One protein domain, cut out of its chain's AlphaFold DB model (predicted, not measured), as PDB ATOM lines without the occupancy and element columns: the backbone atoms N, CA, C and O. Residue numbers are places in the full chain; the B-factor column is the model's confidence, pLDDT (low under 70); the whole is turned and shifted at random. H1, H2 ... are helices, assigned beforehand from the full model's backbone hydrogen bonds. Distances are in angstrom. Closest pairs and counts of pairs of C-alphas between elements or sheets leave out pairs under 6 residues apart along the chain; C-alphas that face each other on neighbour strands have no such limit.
ATOM      1  N   GLY A  11      -5.832   0.375 -49.759       71.12
ATOM      2  CA  GLY A  11      -6.675   0.933 -48.695       71.12
ATOM      3  C   GLY A  11      -8.183   0.743 -48.909       71.12
ATOM      4  O   GLY A  11      -8.920   0.556 -47.949       71.12
ATOM      5  N   HIS A  12      -8.653   0.719 -50.159       75.19
ATOM      6  CA  HIS A  12     -10.062   0.466 -50.468       75.19
ATOM      7  C   HIS A  12     -10.433  -1.003 -50.229       75.19
ATOM      8  O   HIS A  12     -11.544  -1.302 -49.796       75.19
ATOM      9  N   VAL A  13      -9.513  -1.936 -50.498       80.12
ATOM     10  CA  VAL A  13      -9.737  -3.366 -50.225       80.12
ATOM     11  C   VAL A  13      -9.871  -3.616 -48.725       80.12
ATOM     12  O   VAL A  13     -10.767  -4.353 -48.312       80.12
ATOM     13  N   GLU A  14      -9.017  -2.990 -47.913       84.31
ATOM     14  CA  GLU A  14      -9.067  -3.169 -46.461       84.31
ATOM     15  C   GLU A  14     -10.329  -2.545 -45.859       84.31
ATOM     16  O   GLU A  14     -11.032  -3.221 -45.114       84.31
ATOM     17  N   LEU A  15     -10.709  -1.335 -46.285       82.69
ATOM     18  CA  LEU A  15     -11.950  -0.698 -45.836       82.69
ATOM     19  C   LEU A  15     -13.190  -1.551 -46.149       82.69
ATOM     20  O   LEU A  15     -14.059  -1.738 -45.299       82.69
ATOM     21  N   VAL A  16     -13.276  -2.114 -47.359       87.31
ATOM     22  CA  VAL A  16     -14.388  -3.006 -47.736       87.31
ATOM     23  C   VAL A  16     -14.416  -4.253 -46.849       87.31
ATOM     24  O   VAL A  16     -15.489  -4.694 -46.433       87.31
ATOM     25  N   ARG A  17     -13.248  -4.813 -46.520       91.25
ATOM     26  CA  ARG A  17     -13.134  -5.970 -45.626       91.25
ATOM     27  C   ARG A  17     -13.553  -5.627 -44.196       91.25
ATOM     28  O   ARG A  17     -14.230  -6.435 -43.563       91.25
ATOM     29  N   GLU A  18     -13.166  -4.465 -43.685       92.81
ATOM     30  CA  GLU A  18     -13.562  -3.986 -42.357       92.81
ATOM     31  C   GLU A  18     -15.073  -3.768 -42.268       92.81
ATOM     32  O   GLU A  18     -15.707  -4.270 -41.340       92.81
ATOM     33  N   ILE A  19     -15.671  -3.130 -43.280       93.69
ATOM     34  CA  ILE A  19     -17.126  -2.949 -43.368       93.69
ATOM     35  C   ILE A  19     -17.838  -4.304 -43.412       93.69
ATOM     36  O   ILE A  19     -18.839  -4.484 -42.722       93.69
ATOM     37  N   ALA A  20     -17.325  -5.273 -44.174       94.31
ATOM     38  CA  ALA A  20     -17.906  -6.613 -44.227       94.31
ATOM     39  C   ALA A  20     -17.851  -7.321 -42.861       94.31
ATOM     40  O   ALA A  20     -18.854  -7.879 -42.422       94.31
ATOM     41  N   LYS A  21     -16.714  -7.250 -42.153       96.12
ATOM     42  CA  LYS A  21     -16.573  -7.804 -40.794       96.12
ATOM     43  C   LYS A  21     -17.534  -7.140 -39.809       96.12
ATOM     44  O   LYS A  21     -18.185  -7.842 -39.032       96.12
ATOM     45  N   LEU A  22     -17.635  -5.809 -39.854       96.56
ATOM     46  CA  LEU A  22     -18.572  -5.042 -39.038       96.56
ATOM     47  C   LEU A  22     -20.007  -5.488 -39.324       96.56
ATOM     48  O   LEU A  22     -20.724  -5.854 -38.402       96.56
ATOM     49  N   LEU A  23     -20.408  -5.532 -40.593       96.62
ATOM     50  CA  LEU A  23     -21.743  -5.952 -41.003       96.62
ATOM     51  C   LEU A  23     -22.091  -7.345 -40.462       96.62
ATOM     52  O   LEU A  23     -23.103  -7.492 -39.779       96.62
ATOM     53  N   THR A  24     -21.228  -8.340 -40.686       96.88
ATOM     54  CA  THR A  24     -21.444  -9.708 -40.191       96.88
ATOM     55  C   THR A  24     -21.559  -9.749 -38.670       96.88
ATOM     56  O   THR A  24     -22.509 -10.325 -38.149       96.88
ATOM     57  N   SER A  25     -20.646  -9.100 -37.941       97.19
ATOM     58  CA  SER A  25     -20.692  -9.063 -36.473       97.19
ATOM     59  C   SER A  25     -22.005  -8.473 -35.954       97.19
ATOM     60  O   SER A  25     -22.579  -8.976 -34.988       97.19
ATOM     61  N   ARG A  26     -22.497  -7.421 -36.609       97.00
ATOM     62  CA  ARG A  26     -23.708  -6.706 -36.204       97.00
ATOM     63  C   ARG A  26     -24.973  -7.491 -36.541       97.00
ATOM     64  O   ARG A  26     -25.903  -7.484 -35.739       97.00
ATOM     65  N   VAL A  27     -24.996  -8.210 -37.663       96.88
ATOM     66  CA  VAL A  27     -26.093  -9.132 -37.993       96.88
ATOM     67  C   VAL A  27     -26.142 -10.296 -37.012       96.88
ATOM     68  O   VAL A  27     -27.213 -10.579 -36.486       96.88
ATOM     69  N   GLU A  28     -25.013 -10.934 -36.695       96.75
ATOM     70  CA  GLU A  28     -25.014 -12.040 -35.730       96.75
ATOM     71  C   GLU A  28     -25.435 -11.582 -34.329       96.75
ATOM     72  O   GLU A  28     -26.201 -12.279 -33.670       96.75
ATOM     73  N   ALA A  29     -25.045 -10.375 -33.905       94.69
ATOM     74  CA  ALA A  29     -25.588  -9.780 -32.685       94.69
ATOM     75  C   ALA A  29     -27.120  -9.630 -32.773       94.69
ATOM     76  O   ALA A  29     -27.834 -10.066 -31.877       94.69
ATOM     77  N   ALA A  30     -27.656  -9.110 -33.883       94.00
ATOM     78  CA  ALA A  30     -29.101  -8.978 -34.089       94.00
ATOM     79  C   ALA A  30     -29.847 -10.325 -34.148       94.00
ATOM     80  O   ALA A  30     -31.058 -10.357 -33.933       94.00
ATOM     81  N   MET A  31     -29.169 -11.426 -34.489       93.81
ATOM     82  CA  MET A  31     -29.735 -12.783 -34.485       93.81
ATOM     83  C   MET A  31     -29.853 -13.373 -33.071       93.81
ATOM     84  O   MET A  31     -30.641 -14.293 -32.872       93.81
ATOM     85  N   GLN A  32     -29.099 -12.862 -32.093       91.19
ATOM     86  CA  GLN A  32     -29.129 -13.334 -30.699       91.19
ATOM     87  C   GLN A  32     -30.267 -12.727 -29.869       91.19
ATOM     88  O   GLN A  32     -30.474 -13.123 -28.722       91.19
ATOM     89  N   HIS A  33     -31.007 -11.777 -30.433       82.62
ATOM     90  CA  HIS A  33     -32.073 -11.065 -29.746       82.62
ATOM     91  C   HIS A  33     -33.430 -11.356 -30.385       82.62
ATOM     92  O   HIS A  33     -33.576 -11.359 -31.606       82.62
ATOM     93  N   THR A  34     -34.441 -11.537 -29.538       73.31
ATOM     94  CA  THR A  34     -35.846 -11.507 -29.946       73.31
ATOM     95  C   THR A  34     -36.378 -10.103 -29.711       73.31
ATOM     96  O   THR A  34     -36.253  -9.558 -28.611       73.31
ATOM     97  N   PHE A  35     -36.960  -9.505 -30.745       77.88
ATOM     98  CA  PHE A  35     -37.444  -8.131 -30.699       77.88
ATOM     99  C   PHE A  35     -38.967  -8.056 -30.729       77.88
ATOM    100  O   PHE A  35     -39.658  -9.024 -31.026       77.88
ATOM    101  N   ARG A  36     -39.506  -6.874 -30.405       73.31
ATOM    102  CA  ARG A  36     -40.957  -6.642 -30.341       73.31
ATOM    103  C   ARG A  36     -41.648  -6.874 -31.686       73.31
ATOM    104  O   ARG A  36     -42.781  -7.346 -31.707       73.31
ATOM    105  N   LEU A  37     -41.000  -6.472 -32.775       82.25
ATOM    106  CA  LEU A  37     -41.451  -6.703 -34.142       82.25
ATOM    107  C   LEU A  37     -40.359  -7.460 -34.884       82.25
ATOM    108  O   LEU A  37     -39.182  -7.130 -34.742       82.25
ATOM    109  N   GLU A  38     -40.763  -8.437 -35.686       85.06
ATOM    110  CA  GLU A  38     -39.857  -9.276 -36.461       85.06
ATOM    111  C   GLU A  38     -40.087  -9.079 -37.957       85.06
ATOM    112  O   GLU A  38     -41.182  -8.720 -38.399       85.06
ATOM    113  N   LEU A  39     -39.041  -9.333 -38.746       84.94
ATOM    114  CA  LEU A  39     -39.187  -9.442 -40.191       84.94
ATOM    115  C   LEU A  39     -40.063 -10.650 -40.513       84.94
ATOM    116  O   LEU A  39     -39.811 -11.764 -40.046       84.94
ATOM    117  N   ALA A  40     -41.071 -10.414 -41.340       86.12
ATOM    118  CA  ALA A  40     -42.046 -11.410 -41.733       86.12
ATOM    119  C   ALA A  40     -42.231 -11.404 -43.246       86.12
ATOM    120  O   ALA A  40     -42.067 -10.379 -43.913       86.12
ATOM    121  N   ASP A  41     -42.610 -12.561 -43.770       81.62
ATOM    122  CA  ASP A  41     -42.994 -12.704 -45.161       81.62
ATOM    123  C   ASP A  41     -44.267 -11.891 -45.445       81.62
ATOM    124  O   ASP A  41     -45.274 -12.014 -44.747       81.62
ATOM    125  N   ALA A  42     -44.225 -11.058 -46.485       79.12
ATOM    126  CA  ALA A  42     -45.308 -10.122 -46.785       79.12
ATOM    127  C   ALA A  42     -46.619 -10.822 -47.189       79.12
ATOM    128  O   ALA A  42     -47.694 -10.261 -46.989       79.12
ATOM    129  N   ALA A  43     -46.544 -12.032 -47.753       80.31
ATOM    130  CA  ALA A  43     -47.715 -12.772 -48.215       80.31
ATOM    131  C   ALA A  43     -48.390 -13.566 -47.088       80.31
ATOM    132  O   ALA A  43     -49.615 -13.647 -47.025       80.31
ATOM    133  N   SER A  44     -47.597 -14.168 -46.203       83.25
ATOM    134  CA  SER A  44     -48.076 -15.065 -45.149       83.25
ATOM    135  C   SER A  44     -48.151 -14.417 -43.768       83.25
ATOM    136  O   SER A  44     -48.788 -14.980 -42.877       83.25
ATOM    137  N   GLY A  45     -47.492 -13.272 -43.564       81.25
ATOM    138  CA  GLY A  45     -47.390 -12.587 -42.272       81.25
ATOM    139  C   GLY A  45     -46.606 -13.368 -41.214       81.25
ATOM    140  O   GLY A  45     -46.592 -12.976 -40.048       81.25
ATOM    141  N   LYS A  46     -45.977 -14.487 -41.592       86.50
ATOM    142  CA  LYS A  46     -45.198 -15.325 -40.680       86.50
ATOM    143  C   LYS A  46     -43.773 -14.786 -40.558       86.50
ATOM    144  O   LYS A  46     -43.212 -14.386 -41.581       86.50
ATOM    145  N   PRO A  47     -43.173 -14.818 -39.354       87.19
ATOM    146  CA  PRO A  47     -41.764 -14.494 -39.185       87.19
ATOM    147  C   PRO A  47     -40.887 -15.321 -40.123       87.19
ATOM    148  O   PRO A  47     -41.162 -16.500 -40.368       87.19
ATOM    149  N   PHE A  48     -39.832 -14.701 -40.646       88.88
ATOM    150  CA  PHE A  48     -38.852 -15.415 -41.454       88.88
ATOM    151  C   PHE A  48     -38.148 -16.506 -40.646       88.88
ATOM    152  O   PHE A  48     -37.891 -16.353 -39.450       88.88
ATOM    153  N   ALA A  49     -37.764 -17.589 -41.328       91.38
ATOM    154  CA  ALA A  49     -36.832 -18.550 -40.752       91.38
ATOM    155  C   ALA A  49     -35.492 -17.857 -40.419       91.38
ATOM    156  O   ALA A  49     -35.143 -16.867 -41.074       91.38
ATOM    157  N   PRO A  50     -34.709 -18.356 -39.446       91.25
ATOM    158  CA  PRO A  50     -33.473 -17.701 -39.008       91.25
ATOM    159  C   PRO A  50     -32.500 -17.368 -40.147       91.25
ATOM    160  O   PRO A  50     -31.927 -16.281 -40.187       91.25
ATOM    161  N   GLU A  51     -32.341 -18.272 -41.110       93.12
ATOM    162  CA  GLU A  51     -31.470 -18.106 -42.275       93.12
ATOM    163  C   GLU A  51     -31.970 -16.984 -43.188       93.12
ATOM    164  O   GLU A  51     -31.205 -16.090 -43.546       93.12
ATOM    165  N   GLN A  52     -33.272 -16.973 -43.479       92.44
ATOM    166  CA  GLN A  52     -33.907 -15.925 -44.279       92.44
ATOM    167  C   GLN A  52     -33.797 -14.565 -43.590       92.44
ATOM    168  O   GLN A  52     -33.477 -13.565 -44.233       92.44
ATOM    169  N   ARG A  53     -34.015 -14.512 -42.271       94.12
ATOM    170  CA  ARG A  53     -33.860 -13.282 -41.492       94.12
ATOM    171  C   ARG A  53     -32.424 -12.766 -41.561       94.12
ATOM    172  O   ARG A  53     -32.228 -11.572 -41.778       94.12
ATOM    173  N   ARG A  54     -31.429 -13.648 -41.418       95.75
ATOM    174  CA  ARG A  54     -30.006 -13.294 -41.524       95.75
ATOM    175  C   ARG A  54     -29.684 -12.676 -42.886       95.75
ATOM    176  O   ARG A  54     -29.064 -11.617 -42.932       95.75
ATOM    177  N   GLU A  55     -30.130 -13.295 -43.978       95.31
ATOM    178  CA  GLU A  55     -29.928 -12.779 -45.340       95.31
ATOM    179  C   GLU A  55     -30.544 -11.385 -45.523       95.31
ATOM    180  O   GLU A  55     -29.886 -10.472 -46.027       95.31
ATOM    181  N   HIS A  56     -31.774 -11.185 -45.045       95.06
ATOM    182  CA  HIS A  56     -32.437  -9.883 -45.114       95.06
ATOM    183  C   HIS A  56     -31.709  -8.826 -44.283       95.06
ATOM    184  O   HIS A  56     -31.505  -7.709 -44.757       95.06
ATOM    185  N   LEU A  57     -31.276  -9.165 -43.067       96.00
ATOM    186  CA  LEU A  57     -30.529  -8.232 -42.230       96.00
ATOM    187  C   LEU A  57     -29.179  -7.853 -42.834       96.00
ATOM    188  O   LEU A  57     -28.809  -6.688 -42.744       96.00
ATOM    189  N   MET A  58     -28.474  -8.775 -43.495       97.44
ATOM    190  CA  MET A  58     -27.237  -8.445 -44.216       97.44
ATOM    191  C   MET A  58     -27.472  -7.348 -45.259       97.44
ATOM    192  O   MET A  58     -26.685  -6.405 -45.351       97.44
ATOM    193  N   ILE A  59     -28.573  -7.433 -46.007       96.69
ATOM    194  CA  ILE A  59     -28.940  -6.428 -47.013       96.69
ATOM    195  C   ILE A  59     -29.340  -5.114 -46.335       96.69
ATOM    196  O   ILE A  59     -28.812  -4.051 -46.666       96.69
ATOM    197  N   LEU A  60     -30.253  -5.173 -45.363       97.12
ATOM    198  CA  LEU A  60     -30.804  -3.986 -44.714       97.12
ATOM    199  C   LEU A  60     -29.731  -3.218 -43.939       97.12
ATOM    200  O   LEU A  60     -29.643  -2.000 -44.065       97.12
ATOM    201  N   PHE A  61     -28.868  -3.903 -43.189       98.06
ATOM    202  CA  PHE A  61     -27.786  -3.256 -42.448       98.06
ATOM    203  C   PHE A  61     -26.736  -2.658 -43.388       98.06
ATOM    204  O   PHE A  61     -26.231  -1.573 -43.100       98.06
ATOM    205  N   ALA A  62     -26.460  -3.281 -44.538       97.56
ATOM    206  CA  ALA A  62     -25.606  -2.673 -45.555       97.56
ATOM    207  C   ALA A  62     -26.206  -1.359 -46.092       97.56
ATOM    208  O   ALA A  62     -25.483  -0.375 -46.256       97.56
ATOM    209  N   GLU A  63     -27.522  -1.304 -46.315       97.56
ATOM    210  CA  GLU A  63     -28.206  -0.069 -46.721       97.56
ATOM    211  C   GLU A  63     -28.201   1.005 -45.625       97.56
ATOM    212  O   GLU A  63     -28.027   2.187 -45.931       97.56
ATOM    213  N   ILE A  64     -28.312   0.615 -44.352       97.81
ATOM    214  CA  ILE A  64     -28.194   1.553 -43.227       97.81
ATOM    215  C   ILE A  64     -26.764   2.107 -43.142       97.81
ATOM    216  O   ILE A  64     -26.608   3.326 -43.063       97.81
ATOM    217  N   ILE A  65     -25.720   1.271 -43.261       96.62
ATOM    218  CA  ILE A  65     -24.316   1.732 -43.316       96.62
ATOM    219  C   ILE A  65     -24.134   2.767 -44.431       96.62
ATOM    220  O   ILE A  65     -23.561   3.828 -44.193       96.62
ATOM    221  N   LYS A  66     -24.662   2.504 -45.635       94.38
ATOM    222  CA  LYS A  66     -24.621   3.468 -46.751       94.38
ATOM    223  C   LYS A  66     -25.386   4.761 -46.450       94.38
ATOM    224  O   LYS A  66     -25.087   5.791 -47.044       94.38
ATOM    225  N   GLY A  67     -26.417   4.701 -45.608       94.12
ATOM    226  CA  GLY A  67     -27.271   5.837 -45.269       94.12
ATOM    227  C   GLY A  67     -26.724   6.747 -44.168       94.12
ATOM    228  O   GLY A  67     -26.916   7.955 -44.256       94.12
ATOM    229  N   MET A  68     -26.047   6.193 -43.157       94.88
ATOM    230  CA  MET A  68     -25.566   6.949 -41.984       94.88
ATOM    231  C   MET A  68     -24.043   6.960 -41.792       94.88
ATOM    232  O   MET A  68     -23.545   7.707 -40.951       94.88
ATOM    233  N   GLY A  69     -23.304   6.143 -42.544       94.50
ATOM    234  CA  GLY A  69     -21.864   5.942 -42.382       94.50
ATOM    235  C   GLY A  69     -21.509   4.827 -41.391       94.50
ATOM    236  O   GLY A  69     -22.260   4.523 -40.460       94.50
ATOM    237  N   ALA A  70     -20.340   4.211 -41.596       94.62
ATOM    238  CA  ALA A  70     -19.885   3.047 -40.830       94.62
ATOM    239  C   ALA A  70     -19.638   3.359 -39.344       94.62
ATOM    240  O   ALA A  70     -20.036   2.570 -38.488       94.62
ATOM    241  N   ASP A  71     -19.064   4.522 -39.030       94.69
ATOM    242  CA  ASP A  71     -18.757   4.910 -37.647       94.69
ATOM    243  C   ASP A  71     -20.036   5.010 -36.813       94.69
ATOM    244  O   ASP A  71     -20.193   4.329 -35.799       94.69
ATOM    245  N   ARG A  72     -21.019   5.775 -37.303       94.94
ATOM    246  CA  ARG A  72     -22.314   5.943 -36.628       94.94
ATOM    247  C   ARG A  72     -23.068   4.624 -36.538       94.94
ATOM    248  O   ARG A  72     -23.686   4.345 -35.513       94.94
ATOM    249  N   PHE A  73     -22.998   3.798 -37.578       97.00
ATOM    250  CA  PHE A  73     -23.567   2.457 -37.551       97.00
ATOM    251  C   PHE A  73     -22.944   1.576 -36.456       97.00
ATOM    252  O   PHE A  73     -23.671   0.865 -35.762       97.00
ATOM    253  N   SER A  74     -21.621   1.644 -36.268       96.31
ATOM    254  CA  SER A  74     -20.906   0.851 -35.260       96.31
ATOM    255  C   SER A  74     -21.274   1.241 -33.822       96.31
ATOM    256  O   SER A  74     -21.399   0.367 -32.965       96.31
ATOM    257  N   GLU A  75     -21.513   2.532 -33.578       96.06
ATOM    258  CA  GLU A  75     -21.891   3.088 -32.271       96.06
ATOM    259  C   GLU A  75     -23.377   2.891 -31.935       96.06
ATOM    260  O   GLU A  75     -23.775   2.943 -30.770       96.06
ATOM    261  N   THR A  76     -24.226   2.692 -32.944       96.06
ATOM    262  CA  THR A  76     -25.674   2.570 -32.742       96.06
ATOM    263  C   THR A  76     -25.999   1.233 -32.069       96.06
ATOM    264  O   THR A  76     -25.429   0.227 -32.468       96.06
ATOM    265  N   PRO A  77     -26.913   1.132 -31.087       94.88
ATOM    266  CA  PRO A  77     -27.338  -0.160 -30.532       94.88
ATOM    267  C   PRO A  77     -27.959  -1.083 -31.590       94.88
ATOM    268  O   PRO A  77     -28.682  -0.623 -32.477       94.88
ATOM    269  N   VAL A  78     -27.682  -2.389 -31.520       94.69
ATOM    270  CA  VAL A  78     -28.108  -3.344 -32.563       94.69
ATOM    271  C   VAL A  78     -29.625  -3.488 -32.614       94.69
ATOM    272  O   VAL A  78     -30.212  -3.613 -33.683       94.69
ATOM    273  N   GLU A  79     -30.261  -3.362 -31.459       92.19
ATOM    274  CA  GLU A  79     -31.701  -3.407 -31.270       92.19
ATOM    275  C   GLU A  79     -32.386  -2.233 -31.970       92.19
ATOM    276  O   GLU A  79     -33.484  -2.372 -32.505       92.19
ATOM    277  N   LEU A  80     -31.732  -1.067 -32.007       93.19
ATOM    278  CA  LEU A  80     -32.247   0.088 -32.737       93.19
ATOM    279  C   LEU A  80     -32.108  -0.106 -34.249       93.19
ATOM    280  O   LEU A  80     -33.047   0.205 -34.979       93.19
ATOM    281  N   LEU A  81     -30.970  -0.630 -34.714       95.94
ATOM    282  CA  LEU A  81     -30.742  -0.913 -36.136       95.94
ATOM    283  C   LEU A  81     -31.743  -1.939 -36.673       95.94
ATOM    284  O   LEU A  81     -32.327  -1.727 -37.735       95.94
ATOM    285  N   ASP A  82     -31.964  -3.021 -35.926       95.44
ATOM    286  CA  ASP A  82     -32.933  -4.054 -36.276       95.44
ATOM    287  C   ASP A  82     -34.349  -3.481 -36.357       95.44
ATOM    288  O   ASP A  82     -35.004  -3.587 -37.392       95.44
ATOM    289  N   GLN A  83     -34.804  -2.790 -35.309       94.25
ATOM    290  CA  GLN A  83     -36.164  -2.251 -35.290       94.25
ATOM    291  C   GLN A  83     -36.378  -1.163 -36.342       94.25
ATOM    292  O   GLN A  83     -37.472  -1.057 -36.896       94.25
ATOM    293  N   PHE A  84     -35.347  -0.383 -36.668       95.50
ATOM    294  CA  PHE A  84     -35.402   0.539 -37.796       95.50
ATOM    295  C   PHE A  84     -35.586  -0.208 -39.126       95.50
ATOM    296  O   PHE A  84     -36.480   0.145 -39.893       95.50
ATOM    297  N   ALA A  85     -34.802  -1.266 -39.367       95.44
ATOM    298  CA  ALA A  85     -34.896  -2.094 -40.568       95.44
ATOM    299  C   ALA A  85     -36.263  -2.792 -40.696       95.44
ATOM    300  O   ALA A  85     -36.860  -2.815 -41.769       95.44
ATOM    301  N   VAL A  86     -36.794  -3.327 -39.594       94.12
ATOM    302  CA  VAL A  86     -38.129  -3.936 -39.554       94.12
ATOM    303  C   VAL A  86     -39.200  -2.901 -39.894       94.12
ATOM    304  O   VAL A  86     -40.055  -3.139 -40.748       94.12
ATOM    305  N   MET A  87     -39.149  -1.725 -39.264       94.50
ATOM    306  CA  MET A  87     -40.152  -0.684 -39.478       94.50
ATOM    307  C   MET A  87     -40.105  -0.093 -40.887       94.50
ATOM    308  O   MET A  87     -41.170   0.183 -41.443       94.50
ATOM    309  N   SER A  88     -38.924   0.088 -41.485       94.88
ATOM    310  CA  SER A  88     -38.818   0.568 -42.867       94.88
ATOM    311  C   SER A  88     -39.421  -0.433 -43.852       94.88
ATOM    312  O   SER A  88     -40.175  -0.021 -44.730       94.88
ATOM    313  N   VAL A  89     -39.194  -1.737 -43.654       93.00
ATOM    314  CA  VAL A  89     -39.800  -2.798 -44.474       93.00
ATOM    315  C   VAL A  89     -41.321  -2.830 -44.305       93.00
ATOM    316  O   VAL A  89     -42.041  -2.779 -45.299       93.00
ATOM    317  N   ILE A  90     -41.830  -2.822 -43.066       91.19
ATOM    318  CA  ILE A  90     -43.282  -2.809 -42.788       91.19
ATOM    319  C   ILE A  90     -43.965  -1.594 -43.427       91.19
ATOM    320  O   ILE A  90     -45.093  -1.689 -43.912       91.19
ATOM    321  N   LYS A  91     -43.303  -0.434 -43.412       91.56
ATOM    322  CA  LYS A  91     -43.823   0.806 -44.003       91.56
ATOM    323  C   LYS A  91     -43.528   0.943 -45.497       91.56
ATOM    324  O   LYS A  91     -43.943   1.938 -46.084       91.56
ATOM    325  N   ASN A  92     -42.872  -0.042 -46.110       92.25
ATOM    326  CA  ASN A  92     -42.464  -0.030 -47.512       92.25
ATOM    327  C   ASN A  92     -41.643   1.220 -47.886       92.25
ATOM    328  O   ASN A  92     -41.892   1.890 -48.889       92.25
ATOM    329  N   HIS A  93     -40.678   1.567 -47.038       94.44
ATOM    330  CA  HIS A  93     -39.744   2.662 -47.261       94.44
ATOM    331  C   HIS A  93     -38.363   2.135 -47.671       94.44
ATOM    332  O   HIS A  93     -37.927   1.086 -47.197       94.44
ATOM    333  N   ASP A  94     -37.630   2.903 -48.485       94.44
ATOM    334  CA  ASP A  94     -36.200   2.663 -48.719       94.44
ATOM    335  C   ASP A  94     -35.426   2.876 -47.408       94.44
ATOM    336  O   ASP A  94     -35.251   4.006 -46.948       94.44
ATOM    337  N   THR A  95     -34.961   1.779 -46.807       94.44
ATOM    338  CA  THR A  95     -34.267   1.754 -45.514       94.44
ATOM    339  C   THR A  95     -33.075   2.712 -45.463       94.44
ATOM    340  O   THR A  95     -32.977   3.527 -44.546       94.44
ATOM    341  N   GLY A  96     -32.174   2.648 -46.445       94.31
ATOM    342  CA  GLY A  96     -31.021   3.550 -46.502       94.31
ATOM    343  C   GLY A  96     -31.417   4.946 -46.985       94.31
ATOM    344  O   GLY A  96     -30.870   5.954 -46.532       94.31
ATOM    345  N   GLY A  97     -32.391   5.012 -47.895       95.19
ATOM    346  CA  GLY A  97     -32.897   6.248 -48.485       95.19
ATOM    347  C   GLY A  97     -33.539   7.177 -47.467       95.19
ATOM    348  O   GLY A  97     -33.329   8.384 -47.552       95.19
ATOM    349  N   LEU A  98     -34.237   6.640 -46.463       96.50
ATOM    350  CA  LEU A  98     -34.801   7.422 -45.361       96.50
ATOM    351  C   LEU A  98     -33.728   8.218 -44.612       96.50
ATOM    352  O   LEU A  98     -33.914   9.407 -44.367       96.50
ATOM    353  N   LEU A  99     -32.600   7.584 -44.283       96.50
ATOM    354  CA  LEU A  99     -31.505   8.226 -43.548       96.50
ATOM    355  C   LEU A  99     -30.842   9.317 -44.392       96.50
ATOM    356  O   LEU A  99     -30.667  10.442 -43.924       96.50
TER     357      LEU A  99
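What this domain is: This is residues 11 to 99 of the 147 residues of an uncharacterized protein of Aromatoleum aromaticum (strain EbN1) (UniProt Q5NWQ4). Helix H2 lies in the middle of a small helical body, with H4 crossing it about perpendicular, H5 packed on its last part, and the long helix H1 crossing it at a steep tilt, while the short H3 lies near H1 and H2. Residues 11 to 17 of H1 stick out from this body, and an 18-residue link, residues 32 to 49, loops out toward the opposite end of the long axis. The printed part has 89 residues with five named helices, in the order H1, H2, H3, H4, H5, and no named strand; the class is all helix. It is compact by its radius of gyration of the C-alphas, 12.9 A, but elongated in outline, with spans of 45 by 25 by 20 A.

Where its parts are: H1, residues 11 to 31, begins with C-alpha 11 at (-6.675, 0.933, -48.695) and is 30.4 A from first to last C-alpha. H2, residues 50 to 68, begins with C-alpha 50 at (-33.473, -17.701, -39.008) and is 26.1 A long by the same measure. H3 is residues 70 to 75. H4, residues 78 to 90, is 18.3 A from first to last C-alpha. H5, residues 95 to 99, ends with C-alpha 99 at (-31.505, 8.226, -43.548).

How they stand to each other: H2 and H4 are the hub, touching three helices each. H1 touches H2 with residues 23 to 31 alone, at a steep tilt of 50 degrees, opposite ways; their closest C-alphas, of Val 27 and Leu 57, are 6.2 A apart. H1 touches H4 about perpendicular, at 84 degrees, with the closest C-alphas, of Ala 30 and Val 78, 5.9 A apart. H2 touches H4 about perpendicular, at 83 degrees; the closest C-alphas, of Leu 60 and Ala 85, are 6.1 A apart. H5 touches H2, where the C-alphas of Gly 67 and Gly 96, the closest, are 4.6 A apart. H5 also touches H4, with the closest C-alphas, of Ser 88 and Thr 95, 5.4 A apart. H3 is close to H1 but not clearly touching, with the closest C-alphas, of Ile 19 and Ala 70, 7.1 A apart. H3 is also close to H2 but not clearly touching, with the closest C-alphas, of Ile 65 and Phe 73, 5.9 A apart. H5 is apart from H1 and H3. In H1, H2, H3 and H4 every O i to N i+4 pair is within hydrogen-bond range; in H5 it is 0 of 1, with 1 of 2 O i to N i+3 pairs within range.

The domain as a whole: The two C-alphas farthest apart, of Gly 11 and Ser 44, are 44.5 A apart. The link from H1 to H2 is long; those from H2 to H3, H3 to H4 and H4 to H5 are tight. The printed part has no cut. Its mean pLDDT is 91.6, and no printed residue is under 70.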